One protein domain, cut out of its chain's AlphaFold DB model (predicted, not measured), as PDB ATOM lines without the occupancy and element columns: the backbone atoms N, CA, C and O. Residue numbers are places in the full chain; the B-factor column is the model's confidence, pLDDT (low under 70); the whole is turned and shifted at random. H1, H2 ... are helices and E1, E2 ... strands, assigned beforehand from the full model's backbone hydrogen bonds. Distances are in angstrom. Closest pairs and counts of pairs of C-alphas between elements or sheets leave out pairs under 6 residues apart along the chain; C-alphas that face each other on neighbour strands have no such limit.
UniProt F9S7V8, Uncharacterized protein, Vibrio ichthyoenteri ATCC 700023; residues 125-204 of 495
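This is residues 125 to 204 of the 495 residues of an uncharacterized protein of Vibrio ichthyoenteri ATCC 700023 (UniProt F9S7V8). A long hairpin, E3 and E4, has helix H1 packed lengthwise on it; a small hairpin, E1 and E2, lies beyond one end of this body and short H2 beyond the other. The 80 printed residues hold E1, E2, H1, E3, E4, H2 in that order, in two antiparallel two-stranded sheets, class mixed. The whole is extended: radius of gyration of the C-alphas 18.4 A, spans 64 by 27 by 18 A.

E1, residues 126 to 128, and E2, 135 to 137, form an antiparallel hairpin at 140 degrees, with N 127 and O 136 2.9 A apart. E3, 163 to 169, and E4, 178 to 184, form another at 169 degrees, with N 165 and O 182 2.8 A apart. H1, 144 to 159, comes closest to E3 at the C-alphas of Asp 154 and Phe 164, 5.7 A, and to E4 at those of Cys 157 and Cys 183, 5.6 A. H2, 198 to 202, is apart from H1 and E3. In H1 every O i to N i+4 pair is within hydrogen-bond range; in H2 0 of 1, with 1 of 2 O i to N i+3 pairs.

E1 begins at C-alpha 126 (-28.049, 28.141, -1.586); H2 ends at C-alpha 202 (-45.080, 40.080, -48.333). H1 measures 22.4 A, E3 20.3 A, E4 19.5 A.

The C-alphas of Gly 133 and Asp 204, the farthest apart, are 64.6 A apart. The printed part has no cut. The link from E4 to H2, residues 185 to 197, is long. Residues 185 to 204 are among those under pLDDT 70.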
ATOM      1  N   ASP A 125     -27.557  32.234  -2.737       62.69
ATOM      2  CA  ASP A 125     -27.783  31.263  -3.828       62.69
ATOM      3  C   ASP A 125     -27.635  29.802  -3.356       62.69
ATOM      4  O   ASP A 125     -27.022  28.971  -4.032       62.69
ATOM      5  N   THR A 126     -28.125  29.490  -2.155       68.69
ATOM      6  CA  THR A 126     -28.049  28.141  -1.586       68.69
ATOM      7  C   THR A 126     -29.438  27.585  -1.299       68.69
ATOM      8  O   THR A 126     -30.319  28.298  -0.821       68.69
ATOM      9  N   VAL A 127     -29.646  26.302  -1.601       70.00
ATOM     10  CA  VAL A 127     -30.915  25.600  -1.355       70.00
ATOM     11  C   VAL A 127     -30.710  24.578  -0.248       70.00
ATOM     12  O   VAL A 127     -29.674  23.919  -0.179       70.00
ATOM     13  N   LEU A 128     -31.707  24.459   0.631       64.81
ATOM     14  CA  LEU A 128     -31.725  23.438   1.670       64.81
ATOM     15  C   LEU A 128     -31.894  22.068   1.014       64.81
ATOM     16  O   LEU A 128     -32.956  21.765   0.467       64.81
ATOM     17  N   ASN A 129     -30.860  21.242   1.086       68.00
ATOM     18  CA  ASN A 129     -30.954  19.860   0.660       68.00
ATOM     19  C   ASN A 129     -31.785  19.079   1.708       68.00
ATOM     20  O   ASN A 129     -31.409  19.051   2.886       68.00
ATOM     21  N   PRO A 130     -32.924  18.470   1.324       58.41
ATOM     22  CA  PRO A 130     -33.830  17.794   2.255       58.41
ATOM     23  C   PRO A 130     -33.233  16.527   2.883       58.41
ATOM     24  O   PRO A 130     -33.682  16.118   3.952       58.41
ATOM     25  N   ASP A 131     -32.219  15.929   2.254       53.97
ATOM     26  CA  ASP A 131     -31.576  14.700   2.718       53.97
ATOM     27  C   ASP A 131     -30.420  14.986   3.684       53.97
ATOM     28  O   ASP A 131     -30.217  14.255   4.657       53.97
ATOM     29  N   THR A 132     -29.655  16.055   3.437       67.12
ATOM     30  CA  THR A 132     -28.503  16.432   4.275       67.12
ATOM     31  C   THR A 132     -28.864  17.452   5.354       67.12
ATOM     32  O   THR A 132     -28.152  17.563   6.352       67.12
ATOM     33  N   GLY A 133     -29.967  18.188   5.184       63.16
ATOM     34  CA  GLY A 133     -30.361  19.288   6.064       63.16
ATOM     35  C   GLY A 133     -29.398  20.480   6.014       63.16
ATOM     36  O   GLY A 133     -29.412  21.311   6.922       63.16
ATOM     37  N   LEU A 134     -28.543  20.552   4.988       72.38
ATOM     38  CA  LEU A 134     -27.540  21.599   4.801       72.38
ATOM     39  C   LEU A 134     -27.871  22.465   3.583       72.38
ATOM     40  O   LEU A 134     -28.524  22.025   2.639       72.38
ATOM     41  N   CYS A 135     -27.403  23.710   3.614       75.00
ATOM     42  CA  CYS A 135     -27.510  24.635   2.492       75.00
ATOM     43  C   CYS A 135     -26.409  24.333   1.471       75.00
ATOM     44  O   CYS A 135     -25.222  24.477   1.772       75.00
ATOM     45  N   GLU A 136     -26.802  23.918   0.270       79.00
ATOM     46  CA  GLU A 136     -25.893  23.555  -0.818       79.00
ATOM     47  C   GLU A 136     -25.944  24.597  -1.939       79.00
ATOM     48  O   GLU A 136     -26.958  25.262  -2.150       79.00
ATOM     49  N   ASN A 137     -24.815  24.783  -2.624       76.56
ATOM     50  CA  ASN A 137     -24.650  25.814  -3.647       76.56
ATOM     51  C   ASN A 137     -25.422  25.437  -4.916       76.56
ATOM     52  O   ASN A 137     -25.253  24.329  -5.427       76.56
ATOM     53  N   ILE A 138     -26.240  26.356  -5.430       75.88
ATOM     54  CA  ILE A 138     -26.997  26.122  -6.661       75.88
ATOM     55  C   ILE A 138     -26.019  26.104  -7.852       75.88
ATOM     56  O   ILE A 138     -25.191  27.027  -7.973       75.88
ATOM     57  N   PRO A 139     -26.097  25.091  -8.740       83.38
ATOM     58  CA  PRO A 139     -25.317  25.056  -9.974       83.38
ATOM     59  C   PRO A 139     -25.493  26.343 -10.789       83.38
ATOM     60  O   PRO A 139     -26.574  26.923 -10.813       83.38
ATOM     61  N   PHE A 140     -24.431  26.811 -11.447       86.06
ATOM     62  CA  PHE A 140     -24.391  28.119 -12.115       86.06
ATOM     63  C   PHE A 140     -25.589  28.397 -13.044       86.06
ATOM     64  O   PHE A 140     -26.135  29.497 -13.003       86.06
ATOM     65  N   CYS A 141     -26.024  27.414 -13.830       84.06
ATOM     66  CA  CYS A 141     -27.142  27.519 -14.769       84.06
ATOM     67  C   CYS A 141     -28.519  27.548 -14.103       84.06
ATOM     68  O   CYS A 141     -29.460  28.072 -14.692       84.06
ATOM     69  N   ASP A 142     -28.623  27.037 -12.878       83.81
ATOM     70  CA  ASP A 142     -29.874  26.975 -12.119       83.81
ATOM     71  C   ASP A 142     -30.041  28.186 -11.184       83.81
ATOM     72  O   ASP A 142     -31.057  28.332 -10.503       83.81
ATOM     73  N   ARG A 143     -29.041  29.076 -11.128       83.75
ATOM     74  CA  ARG A 143     -29.120  30.311 -10.343       83.75
ATOM     75  C   ARG A 143     -30.117  31.269 -10.969       83.75
ATOM     76  O   ARG A 143     -30.080  31.509 -12.176       83.75
ATOM     77  N   GLN A 144     -30.912  31.921 -10.122       81.19
ATOM     78  CA  GLN A 144     -31.898  32.901 -10.574       81.19
ATOM     79  C   GLN A 144     -31.255  34.012 -11.415       81.19
ATOM     80  O   GLN A 144     -31.776  34.355 -12.463       81.19
ATOM     81  N   SER A 145     -30.061  34.484 -11.041       83.31
ATOM     82  CA  SER A 145     -29.322  35.493 -11.813       83.31
ATOM     83  C   SER A 145     -28.963  35.061 -13.239       83.31
ATOM     84  O   SER A 145     -28.808  35.906 -14.118       83.31
ATOM     85  N   THR A 146     -28.743  33.764 -13.458       86.19
ATOM     86  CA  THR A 146     -28.396  33.204 -14.770       86.19
ATOM     87  C   THR A 146     -29.661  33.008 -15.596       86.19
ATOM     88  O   THR A 146     -29.686  33.352 -16.775       86.19
ATOM     89  N   ILE A 147     -30.735  32.545 -14.954       86.69
ATOM     90  CA  ILE A 147     -32.067  32.439 -15.554       86.69
ATOM     91  C   ILE A 147     -32.570  33.820 -15.995       86.69
ATOM     92  O   ILE A 147     -33.022  33.966 -17.127       86.69
ATOM     93  N   ASP A 148     -32.427  34.841 -15.150       87.94
ATOM     94  CA  ASP A 148     -32.835  36.215 -15.456       87.94
ATOM     95  C   ASP A 148     -32.077  36.754 -16.683       87.94
ATOM     96  O   ASP A 148     -32.691  37.307 -17.589       87.94
ATOM     97  N   GLN A 149     -30.765  36.500 -16.786       89.50
ATOM     98  CA  GLN A 149     -29.968  36.876 -17.965       89.50
ATOM     99  C   GLN A 149     -30.442  36.192 -19.254       89.50
ATOM    100  O   GLN A 149     -30.446  36.819 -20.313       89.50
ATOM    101  N   ILE A 150     -30.835  34.917 -19.182       90.88
ATOM    102  CA  ILE A 150     -31.374  34.177 -20.332       90.88
ATOM    103  C   ILE A 150     -32.710  34.787 -20.765       90.88
ATOM    104  O   ILE A 150     -32.913  35.024 -21.953       90.88
ATOM    105  N   ILE A 151     -33.602  35.063 -19.810       87.94
ATOM    106  CA  ILE A 151     -34.927  35.638 -20.072       87.94
ATOM    107  C   ILE A 151     -34.805  37.045 -20.668       87.94
ATOM    108  O   ILE A 151     -35.494  37.363 -21.636       87.94
ATOM    109  N   ASP A 152     -33.932  37.887 -20.118       90.50
ATOM    110  CA  ASP A 152     -33.719  39.246 -20.618       90.50
ATOM    111  C   ASP A 152     -33.190  39.224 -22.060       90.50
ATOM    112  O   ASP A 152     -33.720  39.922 -22.927       90.50
ATOM    113  N   ALA A 153     -32.212  38.361 -22.350       87.94
ATOM    114  CA  ALA A 153     -31.657  38.225 -23.693       87.94
ATOM    115  C   ALA A 153     -32.652  37.626 -24.706       87.94
ATOM    116  O   ALA A 153     -32.658  38.040 -25.868       87.94
ATOM    117  N   ASP A 154     -33.512  36.694 -24.284       87.44
ATOM    118  CA  ASP A 154     -34.594  36.156 -25.119       87.44
ATOM    119  C   ASP A 154     -35.607  37.249 -25.477       87.44
ATOM    120  O   ASP A 154     -35.907  37.466 -26.652       87.44
ATOM    121  N   ASN A 155     -36.058  38.017 -24.480       85.25
ATOM    122  CA  ASN A 155     -36.979  39.131 -24.693       85.25
ATOM    123  C   ASN A 155     -36.392  40.178 -25.652       85.25
ATOM    124  O   ASN A 155     -37.078  40.628 -26.574       85.25
ATOM    125  N   GLU A 156     -35.123  40.553 -25.477       86.88
ATOM    126  CA  GLU A 156     -34.432  41.476 -26.384       86.88
ATOM    127  C   GLU A 156     -34.329  40.918 -27.809       86.88
ATOM    128  O   GLU A 156     -34.554  41.651 -28.778       86.88
ATOM    129  N   CYS A 157     -34.037  39.624 -27.949       83.81
ATOM    130  CA  CYS A 157     -33.954  38.953 -29.241       83.81
ATOM    131  C   CYS A 157     -35.312  38.901 -29.954       83.81
ATOM    132  O   CYS A 157     -35.398  39.163 -31.157       83.81
ATOM    133  N   HIS A 158     -36.384  38.640 -29.205       77.06
ATOM    134  CA  HIS A 158     -37.746  38.588 -29.726       77.06
ATOM    135  C   HIS A 158     -38.245  39.968 -30.171       77.06
ATOM    136  O   HIS A 158     -38.880  40.087 -31.216       77.06
ATOM    137  N   VAL A 159     -37.899  41.036 -29.439       79.56
ATOM    138  CA  VAL A 159     -38.189  42.427 -29.843       79.56
ATOM    139  C   VAL A 159     -37.493  42.789 -31.158       79.56
ATOM    140  O   VAL A 159     -38.033  43.554 -31.955       79.56
ATOM    141  N   GLN A 160     -36.308  42.228 -31.405       73.44
ATOM    142  CA  GLN A 160     -35.580  42.377 -32.668       73.44
ATOM    143  C   GLN A 160     -36.059  41.397 -33.754       73.44
ATOM    144  O   GLN A 160     -35.583  41.457 -34.885       73.44
ATOM    145  N   GLY A 161     -37.006  40.511 -33.426       66.38
ATOM    146  CA  GLY A 161     -37.579  39.522 -34.333       66.38
ATOM    147  C   GLY A 161     -36.601  38.431 -34.776       66.38
ATOM    148  O   GLY A 161     -36.729  37.893 -35.881       66.38
ATOM    149  N   GLY A 162     -35.619  38.124 -33.927       72.75
ATOM    150  CA  GLY A 162     -34.683  37.019 -34.101       72.75
ATOM    151  C   GLY A 162     -35.109  35.737 -33.396       72.75
ATOM    152  O   GLY A 162     -36.036  35.717 -32.592       72.75
ATOM    153  N   THR A 163     -34.383  34.659 -33.679       76.88
ATOM    154  CA  THR A 163     -34.470  33.390 -32.952       76.88
ATOM    155  C   THR A 163     -33.365  33.333 -31.902       76.88
ATOM    156  O   THR A 163     -32.180  33.430 -32.234       76.88
ATOM    157  N   PHE A 164     -33.749  33.160 -30.642       84.94
ATOM    158  CA  PHE A 164     -32.824  33.076 -29.519       84.94
ATOM    159  C   PHE A 164     -32.304  31.648 -29.305       84.94
ATOM    160  O   PHE A 164     -33.046  30.671 -29.420       84.94
ATOM    161  N   VAL A 165     -31.016  31.532 -28.986       84.88
ATOM    162  CA  VAL A 165     -30.329  30.292 -28.617       84.88
ATOM    163  C   VAL A 165     -29.449  30.581 -27.404       84.88
ATOM    164  O   VAL A 165     -28.599  31.469 -27.457       84.88
ATOM    165  N   ALA A 166     -29.618  29.810 -26.331       88.88
ATOM    166  CA  ALA A 166     -28.777  29.875 -25.140       88.88
ATOM    167  C   ALA A 166     -28.082  28.532 -24.896       88.88
ATOM    168  O   ALA A 166     -28.710  27.476 -24.963       88.88
ATOM    169  N   GLU A 167     -26.794  28.583 -24.575       88.50
ATOM    170  CA  GLU A 167     -26.003  27.441 -24.131       88.50
ATOM    171  C   GLU A 167     -25.410  27.767 -22.757       88.50
ATOM    172  O   GLU A 167     -24.642  28.716 -22.609       88.50
ATOM    173  N   CYS A 168     -25.788  26.998 -21.734       90.75
ATOM    174  CA  CYS A 168     -25.291  27.181 -20.374       90.75
ATOM    175  C   CYS A 168     -24.563  25.929 -19.894       90.75
ATOM    176  O   CYS A 168     -25.061  24.812 -20.048       90.75
ATOM    177  N   ASN A 169     -23.397  26.120 -19.279       89.00
ATOM    178  CA  ASN A 169     -22.602  25.051 -18.700       89.00
ATOM    179  C   ASN A 169     -22.285  25.350 -17.229       89.00
ATOM    180  O   ASN A 169     -21.751  26.407 -16.897       89.00
ATOM    181  N   ASN A 170     -22.573  24.382 -16.355       86.31
ATOM    182  CA  ASN A 170     -22.307  24.470 -14.917       86.31
ATOM    183  C   ASN A 170     -20.811  24.422 -14.553       86.31
ATOM    184  O   ASN A 170     -20.466  24.612 -13.387       86.31
ATOM    185  N   GLY A 171     -19.939  24.196 -15.534       82.00
ATOM    186  CA  GLY A 171     -18.517  23.989 -15.338       82.00
ATOM    187  C   GLY A 171     -18.203  22.624 -14.726       82.00
ATOM    188  O   GLY A 171     -19.079  21.833 -14.374       82.00
ATOM    189  N   ASN A 172     -16.913  22.337 -14.622       81.12
ATOM    190  CA  ASN A 172     -16.348  21.228 -13.862       81.12
ATOM    191  C   ASN A 172     -14.934  21.615 -13.395       81.12
ATOM    192  O   ASN A 172     -14.493  22.739 -13.618       81.12
ATOM    193  N   ASP A 173     -14.190  20.684 -12.796       72.94
ATOM    194  CA  ASP A 173     -12.832  20.943 -12.284       72.94
ATOM    195  C   ASP A 173     -11.823  21.441 -13.349       72.94
ATOM    196  O   ASP A 173     -10.723  21.873 -13.006       72.94
ATOM    197  N   LEU A 174     -12.163  21.357 -14.640       72.31
ATOM    198  CA  LEU A 174     -11.312  21.726 -15.775       72.31
ATOM    199  C   LEU A 174     -11.864  22.893 -16.608       72.31
ATOM    200  O   LEU A 174     -11.120  23.462 -17.407       72.31
ATOM    201  N   ILE A 175     -13.151  23.218 -16.474       76.75
ATOM    202  CA  ILE A 175     -13.856  24.205 -17.296       76.75
ATOM    203  C   ILE A 175     -14.673  25.092 -16.367       76.75
ATOM    204  O   ILE A 175     -15.587  24.612 -15.700       76.75
ATOM    205  N   ASP A 176     -14.369  26.387 -16.360       83.44
ATOM    206  CA  ASP A 176     -15.164  27.357 -15.616       83.44
ATOM    207  C   ASP A 176     -16.605  27.414 -16.163       83.44
ATOM    208  O   ASP A 176     -16.814  27.275 -17.375       83.44
ATOM    209  N   PRO A 177     -17.612  27.620 -15.298       87.81
ATOM    210  CA  PRO A 177     -18.992  27.783 -15.735       87.81
ATOM    211  C   PRO A 177     -19.137  28.954 -16.713       87.81
ATOM    212  O   PRO A 177     -18.520  30.007 -16.533       87.81
ATOM    213  N   PHE A 178     -19.979  28.787 -17.733       88.00
ATOM    214  CA  PHE A 178     -20.210  29.815 -18.746       88.00
ATOM    215  C   PHE A 178     -21.656  29.834 -19.244       88.00
ATOM    216  O   PHE A 178     -22.379  28.839 -19.164       88.00
ATOM    217  N   LEU A 179     -22.049  30.987 -19.784       91.88
ATOM    218  CA  LEU A 179     -23.318  31.218 -20.462       91.88
ATOM    219  C   LEU A 179     -23.026  31.882 -21.814       91.88
ATOM    220  O   LEU A 179     -22.443  32.965 -21.848       91.88
ATOM    221  N   ASP A 180     -23.412  31.233 -22.910       88.62
ATOM    222  CA  ASP A 180     -23.340  31.769 -24.271       88.62
ATOM    223  C   ASP A 180     -24.757  32.057 -24.779       88.62
ATOM    224  O   ASP A 180     -25.621  31.178 -24.790       88.62
ATOM    225  N   LEU A 181     -24.998  33.305 -25.173       89.31
ATOM    226  CA  LEU A 181     -26.303  33.815 -25.588       89.31
ATOM    227  C   LEU A 181     -26.195  34.312 -27.026       89.31
ATOM    228  O   LEU A 181     -25.400  35.204 -27.331       89.31
ATOM    229  N   LYS A 182     -27.005  33.751 -27.921       86.25
ATOM    230  CA  LYS A 182     -26.999  34.078 -29.347       86.25
ATOM    231  C   LYS A 182     -28.394  34.443 -29.813       86.25
ATOM    232  O   LYS A 182     -29.350  33.706 -29.605       86.25
ATOM    233  N   CYS A 183     -28.481  35.562 -30.517       82.00
ATOM    234  CA  CYS A 183     -29.683  35.961 -31.226       82.00
ATOM    235  C   CYS A 183     -29.425  35.887 -32.731       82.00
ATOM    236  O   CYS A 183     -28.562  36.588 -33.263       82.00
ATOM    237  N   VAL A 184     -30.147  35.003 -33.416       78.50
ATOM    238  CA  VAL A 184     -30.018  34.780 -34.856       78.50
ATOM    239  C   VAL A 184     -31.098  35.581 -35.571       78.50
ATOM    240  O   VAL A 184     -32.283  35.277 -35.472       78.50
ATOM    241  N   MET A 185     -30.690  36.611 -36.307       66.19
ATOM    242  CA  MET A 185     -31.592  37.378 -37.167       66.19
ATOM    243  C   MET A 185     -31.929  36.550 -38.411       66.19
ATOM    244  O   MET A 185     -31.039  36.246 -39.208       66.19
ATOM    245  N   ALA A 186     -33.197  36.180 -38.592       56.31
ATOM    246  CA  ALA A 186     -33.642  35.532 -39.821       56.31
ATOM    247  C   ALA A 186     -33.768  36.592 -40.928       56.31
ATOM    248  O   ALA A 186     -34.606  37.484 -40.847       56.31
ATOM    249  N   ALA A 187     -32.913  36.512 -41.950       55.34
ATOM    250  CA  ALA A 187     -32.988  37.380 -43.128       55.34
ATOM    251  C   ALA A 187     -34.148  37.004 -44.074       55.34
ATOM    252  O   ALA A 187     -34.583  37.841 -44.860       55.34
ATOM    253  N   ASP A 188     -34.658  35.772 -43.962       56.91
ATOM    254  CA  ASP A 188     -35.658  35.183 -44.853       56.91
ATOM    255  C   ASP A 188     -36.825  34.568 -44.061       56.91
ATOM    256  O   ASP A 188     -36.666  34.114 -42.924       56.91
ATOM    257  N   CYS A 189     -38.009  34.525 -44.681       60.44
ATOM    258  CA  CYS A 189     -39.220  33.931 -44.113       60.44
ATOM    259  C   CYS A 189     -39.113  32.397 -44.080       60.44
ATOM    260  O   CYS A 189     -39.529  31.710 -45.013       60.44
ATOM    261  N   VAL A 190     -38.516  31.854 -43.017       61.47
ATOM    262  CA  VAL A 190     -38.327  30.407 -42.820       61.47
ATOM    263  C   VAL A 190     -39.318  29.883 -41.779       61.47
ATOM    264  O   VAL A 190     -39.582  30.541 -40.767       61.47
ATOM    265  N   ILE A 191     -39.854  28.682 -42.015       49.22
ATOM    266  CA  ILE A 191     -40.744  27.969 -41.088       49.22
ATOM    267  C   ILE A 191     -40.049  27.829 -39.722       49.22
ATOM    268  O   ILE A 191     -38.969  27.250 -39.634       49.22
ATOM    269  N   GLY A 192     -40.674  28.358 -38.664       51.09
ATOM    270  CA  GLY A 192     -40.142  28.329 -37.291       51.09
ATOM    271  C   GLY A 192     -39.300  29.545 -36.877       51.09
ATOM    272  O   GLY A 192     -38.830  29.588 -35.744       51.09
ATOM    273  N   SER A 193     -39.119  30.538 -37.755       60.00
ATOM    274  CA  SER A 193     -38.541  31.839 -37.383       60.00
ATOM    275  C   SER A 193     -39.546  32.717 -36.624       60.00
ATOM    276  O   SER A 193     -40.755  32.516 -36.730       60.00
ATOM    277  N   ALA A 194     -39.061  33.718 -35.881       56.78
ATOM    278  CA  ALA A 194     -39.909  34.605 -35.072       56.78
ATOM    279  C   ALA A 194     -40.937  35.412 -35.890       56.78
ATOM    280  O   ALA A 194     -41.980  35.784 -35.367       56.78
ATOM    281  N   HIS A 195     -40.676  35.640 -37.181       57.50
ATOM    282  CA  HIS A 195     -41.599  36.326 -38.090       57.50
ATOM    283  C   HIS A 195     -42.532  35.370 -38.857       57.50
ATOM    284  O   HIS A 195     -43.314  35.819 -39.692       57.50
ATOM    285  N   TRP A 196     -42.482  34.057 -38.608       58.34
ATOM    286  CA  TRP A 196     -43.414  33.095 -39.200       58.34
ATOM    287  C   TRP A 196     -44.736  33.048 -38.410       58.34
ATOM    288  O   TRP A 196     -44.698  32.903 -37.190       58.34
ATOM    289  N   PRO A 197     -45.919  33.072 -39.056       55.41
ATOM    290  CA  PRO A 197     -46.165  33.133 -40.498       55.41
ATOM    291  C   PRO A 197     -46.342  34.561 -41.046       55.41
ATOM    292  O   PRO A 197     -46.678  34.717 -42.213       55.41
ATOM    293  N   GLU A 198     -46.171  35.610 -40.243       61.25
ATOM    294  CA  GLU A 198     -46.470  37.004 -40.622       61.25
ATOM    295  C   GLU A 198     -45.658  37.498 -41.831       61.25
ATOM    296  O   GLU A 198     -46.180  38.228 -42.675       61.25
ATOM    297  N   CYS A 199     -44.431  37.005 -41.998       59.78
ATOM    298  CA  CYS A 199     -43.585  37.251 -43.165       59.78
ATOM    299  C   CYS A 199     -44.131  36.660 -44.481       59.78
ATOM    300  O   CYS A 199     -43.633  37.005 -45.554       59.78
ATOM    301  N   LEU A 200     -45.173  35.815 -44.436       58.22
ATOM    302  CA  LEU A 200     -45.896  35.357 -45.628       58.22
ATOM    303  C   LEU A 200     -46.726  36.472 -46.279       58.22
ATOM    304  O   LEU A 200     -47.070  36.352 -47.451       58.22
ATOM    305  N   ALA A 201     -47.048  37.551 -45.556       55.25
ATOM    306  CA  ALA A 201     -47.882  38.635 -46.082       55.25
ATOM    307  C   ALA A 201     -47.213  39.412 -47.236       55.25
ATOM    308  O   ALA A 201     -47.915  39.944 -48.096       55.25
ATOM    309  N   ASP A 202     -45.877  39.426 -47.284       50.00
ATOM    310  CA  ASP A 202     -45.080  40.080 -48.333       50.00
ATOM    311  C   ASP A 202     -44.686  39.132 -49.484       50.00
ATOM    312  O   ASP A 202     -44.111  39.562 -50.494       50.00
ATOM    313  N   LEU A 203     -45.007  37.837 -49.373       51.78
ATOM    314  CA  LEU A 203     -44.789  36.867 -50.440       51.78
ATOM    315  C   LEU A 203     -45.925  36.967 -51.457       51.78
ATOM    316  O   LEU A 203     -46.970  36.337 -51.341       51.78
ATOM    317  N   ASP A 204     -45.691  37.778 -52.487       51.88
ATOM    318  CA  ASP A 204     -46.497  37.795 -53.705       51.88
ATOM    319  C   ASP A 204     -46.618  36.358 -54.265       51.88
ATOM    320  O   ASP A 204     -45.619  35.814 -54.749       51.88
TER     321      ASP A 204